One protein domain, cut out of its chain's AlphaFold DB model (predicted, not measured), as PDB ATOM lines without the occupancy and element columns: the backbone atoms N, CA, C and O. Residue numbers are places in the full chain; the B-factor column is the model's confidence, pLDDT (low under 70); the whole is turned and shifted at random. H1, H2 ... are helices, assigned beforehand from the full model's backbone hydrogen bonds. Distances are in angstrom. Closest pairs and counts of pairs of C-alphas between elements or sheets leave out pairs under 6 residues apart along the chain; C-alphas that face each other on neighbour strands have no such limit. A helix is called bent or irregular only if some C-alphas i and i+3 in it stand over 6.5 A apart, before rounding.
ATOM      1  N   ARG A 166     -33.341 -47.092 -54.073       93.69
ATOM      2  CA  ARG A 166     -34.781 -46.875 -53.894       93.69
ATOM      3  C   ARG A 166     -35.061 -46.236 -52.532       93.69
ATOM      4  O   ARG A 166     -35.925 -45.370 -52.417       93.69
ATOM      5  N   GLU A 167     -34.316 -46.654 -51.517       93.44
ATOM      6  CA  GLU A 167     -34.384 -46.176 -50.141       93.44
ATOM      7  C   GLU A 167     -34.061 -44.685 -50.046       93.44
ATOM      8  O   GLU A 167     -34.846 -43.944 -49.455       93.44
ATOM      9  N   GLU A 168     -32.964 -44.231 -50.663       93.25
ATOM     10  CA  GLU A 168     -32.566 -42.815 -50.678       93.25
ATOM     11  C   GLU A 168     -33.652 -41.938 -51.303       93.25
ATOM     12  O   GLU A 168     -34.107 -40.966 -50.693       93.25
ATOM     13  N   VAL A 169     -34.134 -42.314 -52.493       94.19
ATOM     14  CA  VAL A 169     -35.152 -41.534 -53.210       94.19
ATOM     15  C   VAL A 169     -36.481 -41.521 -52.456       94.19
ATOM     16  O   VAL A 169     -37.110 -40.465 -52.329       94.19
ATOM     17  N   ASN A 170     -36.903 -42.659 -51.900       93.88
ATOM     18  CA  ASN A 170     -38.131 -42.738 -51.114       93.88
ATOM     19  C   ASN A 170     -38.024 -41.923 -49.819       93.88
ATOM     20  O   ASN A 170     -38.952 -41.177 -49.496       93.88
ATOM     21  N   ALA A 171     -36.900 -42.008 -49.103       92.75
ATOM     22  CA  ALA A 171     -36.667 -41.244 -47.882       92.75
ATOM     23  C   ALA A 171     -36.665 -39.733 -48.155       92.75
ATOM     24  O   ALA A 171     -37.364 -38.985 -47.467       92.75
ATOM     25  N   ALA A 172     -35.964 -39.284 -49.200       92.06
ATOM     26  CA  ALA A 172     -35.952 -37.885 -49.625       92.06
ATOM     27  C   ALA A 172     -37.358 -37.395 -50.020       92.06
ATOM     28  O   ALA A 172     -37.789 -36.305 -49.626       92.06
ATOM     29  N   ASN A 173     -38.112 -38.220 -50.755       92.50
ATOM     30  CA  ASN A 173     -39.477 -37.907 -51.160       92.50
ATOM     31  C   ASN A 173     -40.433 -37.805 -49.962       92.50
ATOM     32  O   ASN A 173     -41.214 -36.863 -49.894       92.50
ATOM     33  N   ILE A 174     -40.373 -38.719 -48.995       91.88
ATOM     34  CA  ILE A 174     -41.211 -38.627 -47.791       91.88
ATOM     35  C   ILE A 174     -40.819 -37.413 -46.948       91.88
ATOM     36  O   ILE A 174     -41.702 -36.663 -46.528       91.88
ATOM     37  N   LYS A 175     -39.517 -37.155 -46.775       90.31
ATOM     38  CA  LYS A 175     -39.012 -35.998 -46.023       90.31
ATOM     39  C   LYS A 175     -39.550 -34.677 -46.575       90.31
ATOM     40  O   LYS A 175     -40.023 -33.863 -45.790       90.31
ATOM     41  N   LYS A 176     -39.546 -34.472 -47.902       89.44
ATOM     42  CA  LYS A 176     -40.103 -33.239 -48.498       89.44
ATOM     43  C   LYS A 176     -41.621 -33.139 -48.303       89.44
ATOM     44  O   LYS A 176     -42.135 -32.066 -48.018       89.44
ATOM     45  N   LEU A 177     -42.346 -34.254 -48.439       88.44
ATOM     46  CA  LEU A 177     -43.811 -34.268 -48.364       88.44
ATOM     47  C   LEU A 177     -44.311 -34.038 -46.934       88.44
ATOM     48  O   LEU A 177     -45.367 -33.432 -46.753       88.44
ATOM     49  N   GLN A 178     -43.555 -34.502 -45.937       87.31
ATOM     50  CA  GLN A 178     -43.851 -34.344 -44.512       87.31
ATOM     51  C   GLN A 178     -43.182 -33.123 -43.872       87.31
ATOM     52  O   GLN A 178     -43.352 -32.898 -42.671       87.31
ATOM     53  N   ASP A 179     -42.431 -32.329 -44.639       83.56
ATOM     54  CA  ASP A 179     -41.809 -31.124 -44.112       83.56
ATOM     55  C   ASP A 179     -42.886 -30.170 -43.572       83.56
ATOM     56  O   ASP A 179     -43.820 -29.779 -44.276       83.56
ATOM     57  N   LYS A 180     -42.763 -29.793 -42.296       77.81
ATOM     58  CA  LYS A 180     -43.779 -28.987 -41.605       77.81
ATOM     59  C   LYS A 180     -43.865 -27.548 -42.110       77.81
ATOM     60  O   LYS A 180     -44.845 -26.869 -41.816       77.81
ATOM     61  N   LYS A 181     -42.844 -27.060 -42.819       75.25
ATOM     62  CA  LYS A 181     -42.784 -25.690 -43.338       75.25
ATOM     63  C   LYS A 181     -43.263 -25.625 -44.786       75.25
ATOM     64  O   LYS A 181     -43.965 -24.685 -45.139       75.25
ATOM     65  N   ALA A 182     -42.923 -26.626 -45.594       72.31
ATOM     66  CA  ALA A 182     -43.074 -26.568 -47.048       72.31
ATOM     67  C   ALA A 182     -43.920 -27.692 -47.665       72.31
ATOM     68  O   ALA A 182     -44.406 -27.531 -48.784       72.31
ATOM     69  N   GLY A 183     -44.092 -28.808 -46.953       78.12
ATOM     70  CA  GLY A 183     -44.704 -30.029 -47.466       78.12
ATOM     71  C   GLY A 183     -46.233 -30.015 -47.482       78.12
ATOM     72  O   GLY A 183     -46.892 -29.008 -47.232       78.12
ATOM     73  N   ARG A 184     -46.818 -31.184 -47.756       82.75
ATOM     74  CA  ARG A 184     -48.274 -31.386 -47.906       82.75
ATOM     75  C   ARG A 184     -48.961 -31.862 -46.622       82.75
ATOM     76  O   ARG A 184     -50.149 -32.170 -46.634       82.75
ATOM     77  N   TYR A 185     -48.190 -31.994 -45.545       82.31
ATOM     78  CA  TYR A 185     -48.612 -32.578 -44.273       82.31
ATOM     79  C   TYR A 185     -48.201 -31.684 -43.090       82.31
ATOM     80  O   TYR A 185     -47.659 -32.149 -42.087       82.31
ATOM     81  N   LYS A 186     -48.417 -30.366 -43.202       77.56
ATOM     82  CA  LYS A 186     -47.923 -29.388 -42.214       77.56
ATOM     83  C   LYS A 186     -48.599 -29.529 -40.849       77.56
ATOM     84  O   LYS A 186     -47.946 -29.427 -39.812       77.56
ATOM     85  N   ALA A 187     -49.901 -29.809 -40.855       77.06
ATOM     86  CA  ALA A 187     -50.742 -29.872 -39.659       77.06
ATOM     87  C   ALA A 187     -50.867 -31.280 -39.045       77.06
ATOM     88  O   ALA A 187     -51.718 -31.499 -38.188       77.06
ATOM     89  N   GLY A 188     -50.069 -32.261 -39.488       79.50
ATOM     90  CA  GLY A 188     -50.274 -33.658 -39.082       79.50
ATOM     91  C   GLY A 188     -51.490 -34.315 -39.752       79.50
ATOM     92  O   GLY A 188     -51.980 -35.341 -39.294       79.50
ATOM     93  N   THR A 189     -51.999 -33.719 -40.831       79.56
ATOM     94  CA  THR A 189     -53.029 -34.283 -41.706       79.56
ATOM     95  C   THR A 189     -52.816 -33.779 -43.133       79.56
ATOM     96  O   THR A 189     -52.140 -32.767 -43.337       79.56
ATOM     97  N   PHE A 190     -53.366 -34.486 -44.121       83.62
ATOM     98  CA  PHE A 190     -53.372 -34.016 -45.504       83.62
ATOM     99  C   PHE A 190     -54.439 -32.930 -45.679       83.62
ATOM    100  O   PHE A 190     -55.608 -33.155 -45.363       83.62
ATOM    101  N   LEU A 191     -54.039 -31.779 -46.221       82.75
ATOM    102  CA  LEU A 191     -54.938 -30.698 -46.618       82.75
ATOM    103  C   LEU A 191     -54.738 -30.402 -48.108       82.75
ATOM    104  O   LEU A 191     -53.619 -30.138 -48.547       82.75
ATOM    105  N   SER A 192     -55.821 -30.409 -48.892       84.25
ATOM    106  CA  SER A 192     -55.746 -30.124 -50.335       84.25
ATOM    107  C   SER A 192     -55.149 -28.743 -50.630       84.25
ATOM    108  O   SER A 192     -54.432 -28.592 -51.618       84.25
ATOM    109  N   ASP A 193     -55.377 -27.761 -49.751       85.12
ATOM    110  CA  ASP A 193     -54.801 -26.418 -49.881       85.12
ATOM    111  C   ASP A 193     -53.264 -26.429 -49.799       85.12
ATOM    112  O   ASP A 193     -52.597 -25.824 -50.640       85.12
ATOM    113  N   ASP A 194     -52.680 -27.225 -48.893       83.56
ATOM    114  CA  ASP A 194     -51.224 -27.386 -48.788       83.56
ATOM    115  C   ASP A 194     -50.623 -28.020 -50.051       83.56
ATOM    116  O   ASP A 194     -49.511 -27.683 -50.453       83.56
ATOM    117  N   ALA A 195     -51.354 -28.916 -50.721       82.94
ATOM    118  CA  ALA A 195     -50.901 -29.513 -51.976       82.94
ATOM    119  C   ALA A 195     -50.916 -28.515 -53.151       82.94
ATOM    120  O   ALA A 195     -50.070 -28.616 -54.053       82.94
ATOM    121  N   VAL A 196     -51.869 -27.574 -53.143       83.56
ATOM    122  CA  VAL A 196     -52.028 -26.522 -54.160       83.56
ATOM    123  C   VAL A 196     -51.037 -25.379 -53.952       83.56
ATOM    124  O   VAL A 196     -50.467 -24.910 -54.939       83.56
ATOM    125  N   ASN A 197     -50.814 -24.976 -52.700       84.00
ATOM    126  CA  ASN A 197     -50.008 -23.821 -52.294       84.00
ATOM    127  C   ASN A 197     -48.648 -24.230 -51.694       84.00
ATOM    128  O   ASN A 197     -48.095 -23.532 -50.842       84.00
ATOM    129  N   ARG A 198     -48.115 -25.386 -52.109       84.75
ATOM    130  CA  ARG A 198     -46.816 -25.894 -51.642       84.75
ATOM    131  C   ARG A 198     -45.665 -24.963 -52.022       84.75
ATOM    132  O   ARG A 198     -45.637 -24.417 -53.126       84.75
ATOM    133  N   ASP A 199     -44.676 -24.854 -51.137       87.25
ATOM    134  CA  ASP A 199     -43.456 -24.092 -51.405       87.25
ATOM    135  C   ASP A 199     -42.448 -24.974 -52.149       87.25
ATOM    136  O   ASP A 199     -41.664 -25.721 -51.561       87.25
ATOM    137  N   THR A 200     -42.473 -24.883 -53.477       87.25
ATOM    138  CA  THR A 200     -41.595 -25.679 -54.344       87.25
ATOM    139  C   THR A 200     -40.107 -25.369 -54.165       87.25
ATOM    140  O   THR A 200     -39.278 -26.243 -54.415       87.25
ATOM    141  N   GLY A 201     -39.750 -24.154 -53.728       88.38
ATOM    142  CA  GLY A 201     -38.355 -23.778 -53.489       88.38
ATOM    143  C   GLY A 201     -37.822 -24.434 -52.220       88.38
ATOM    144  O   GLY A 201     -36.746 -25.033 -52.224       88.38
ATOM    145  N   ALA A 202     -38.616 -24.411 -51.153       87.12
ATOM    146  CA  ALA A 202     -38.277 -25.106 -49.921       87.12
ATOM    147  C   ALA A 202     -38.292 -26.641 -50.090       87.12
ATOM    148  O   ALA A 202     -37.379 -27.308 -49.600       87.12
ATOM    149  N   GLU A 203     -39.244 -27.213 -50.845       88.38
ATOM    150  CA  GLU A 203     -39.221 -28.647 -51.197       88.38
ATOM    151  C   GLU A 203     -37.927 -29.027 -51.941       88.38
ATOM    152  O   GLU A 203     -37.346 -30.084 -51.679       88.38
ATOM    153  N   ARG A 204     -37.449 -28.162 -52.848       87.88
ATOM    154  CA  ARG A 204     -36.198 -28.377 -53.584       87.88
ATOM    155  C   ARG A 204     -34.981 -28.377 -52.660       87.88
ATOM    156  O   ARG A 204     -34.165 -29.286 -52.772       87.88
ATOM    157  N   ALA A 205     -34.896 -27.436 -51.723       88.88
ATOM    158  CA  ALA A 205     -33.797 -27.381 -50.756       88.88
ATOM    159  C   ALA A 205     -33.721 -28.651 -49.882       88.88
ATOM    160  O   ALA A 205     -32.632 -29.150 -49.594       88.88
ATOM    161  N   VAL A 206     -34.872 -29.222 -49.498       87.75
ATOM    162  CA  VAL A 206     -34.926 -30.497 -48.756       87.75
ATOM    163  C   VAL A 206     -34.392 -31.662 -49.592       87.75
ATOM    164  O   VAL A 206     -33.694 -32.521 -49.052       87.75
ATOM    165  N   LEU A 207     -34.720 -31.698 -50.887       88.56
ATOM    166  CA  LEU A 207     -34.261 -32.732 -51.815       88.56
ATOM    167  C   LEU A 207     -32.753 -32.652 -52.075       88.56
ATOM    168  O   LEU A 207     -32.082 -33.675 -52.030       88.56
ATOM    169  N   GLU A 208     -32.213 -31.455 -52.307       89.12
ATOM    170  CA  GLU A 208     -30.777 -31.261 -52.560       89.12
ATOM    171  C   GLU A 208     -29.923 -31.682 -51.364       89.12
ATOM    172  O   GLU A 208     -28.883 -32.301 -51.541       89.12
ATOM    173  N   ALA A 209     -30.399 -31.447 -50.140       84.69
ATOM    174  CA  ALA A 209     -29.722 -31.913 -48.932       84.69
ATOM    175  C   ALA A 209     -29.803 -33.439 -48.711       84.69
ATOM    176  O   ALA A 209     -29.171 -33.942 -47.784       84.69
ATOM    177  N   ALA A 210     -30.631 -34.163 -49.472       77.56
ATOM    178  CA  ALA A 210     -30.872 -35.598 -49.297       77.56
ATOM    179  C   ALA A 210     -30.256 -36.474 -50.401       77.56
ATOM    180  O   ALA A 210     -30.180 -37.683 -50.214       77.56
ATOM    181  N   VAL A 211     -29.864 -35.881 -51.534       71.50
ATOM    182  CA  VAL A 211     -29.328 -36.577 -52.724       71.50
ATOM    183  C   VAL A 211     -27.925 -36.044 -53.090       71.50
ATOM    184  O   VAL A 211     -27.467 -36.211 -54.215       71.50
ATOM    185  N   ALA A 212     -27.259 -35.354 -52.156       58.25
ATOM    186  CA  ALA A 212     -25.867 -34.903 -52.276       58.25
ATOM    187  C   ALA A 212     -24.900 -35.971 -51.757       58.25
ATOM    188  O   ALA A 212     -23.825 -36.121 -52.376       58.25
TER     189      ALA A 212
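AT A GLANCE: This is residues 166 to 212 of the 212 residues of an uncharacterized protein of Burkholderia contaminans (UniProt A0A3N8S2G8). Two helices, H1 and H3, sit side by side and run opposite ways as a narrow V, meeting through the later part of H1, while the far end of the long axis is made by a winding loop, residues 178 to 191, and the short helix H2. H2 touches neither of the two longer helices. The printed part has 47 residues with three named helices in the order H1, H2, H3 and no named strand, and its class is all helix. It is compact, with a radius of gyration of the C-alphas of 10.4 A, and elongated in outline, with spans of 30 by 19 by 14 A.

IN THESE COORDINATES: The printed part begins with H1, residues 166 to 177, the longest helix with 12 residues. Its first C-alpha, that of Arg 166, is at (-34.781, -46.875, -53.894), and from there to the C-alpha of Leu 177 at (-43.811, -34.268, -48.364) is 16.5 A. Residues 178 to 191 follow with no named element. H2, residues 192 to 196, is a short helix of five residues that begins with C-alpha 192 at (-55.746, -30.124, -50.335). Residues 197 to 199 lead to H3, residues 200 to 208, which measures 12.3 A from first to last C-alpha and ends with C-alpha 208 at (-30.777, -31.261, -52.560).

HOW THE PARTS SIT: H1 and H3 touch, with 8 pairs of C-alphas within 8 A. H1 touches H3 with residues 172 to 177 alone. The closest C-alphas of the two helices are those of Lys 176 and Glu 203, 5.4 A apart. The helices run opposite ways at a shallow tilt of 31 degrees, and their centres are 12.0 A apart. H2 is apart from H1, with no C-alpha of the one within 8 A of the other. H2 is also apart from H3, although the two follow each other in the chain. In H1, H2 and H3 every O i to N i+4 pair is within hydrogen-bond range. No helix is bent or irregular.

THE WHOLE: The two C-alphas farthest apart are those of Ser 192 and Ala 212, 30.3 A, while the first and last printed C-alphas, those of Arg 166 and Ala 212, are 15.0 A apart. The printed part has no cut, and residue 212 is the chain's last residue. The link from H1 to H2 is long, with 14 residues whose C-alphas lie 4 to 13 A from the mean of the C-alphas. The link from H2 to H3 is tight, with 3 residues. The mean pLDDT of the printed part is 84.8, and one residue, Ala 212, is under 70.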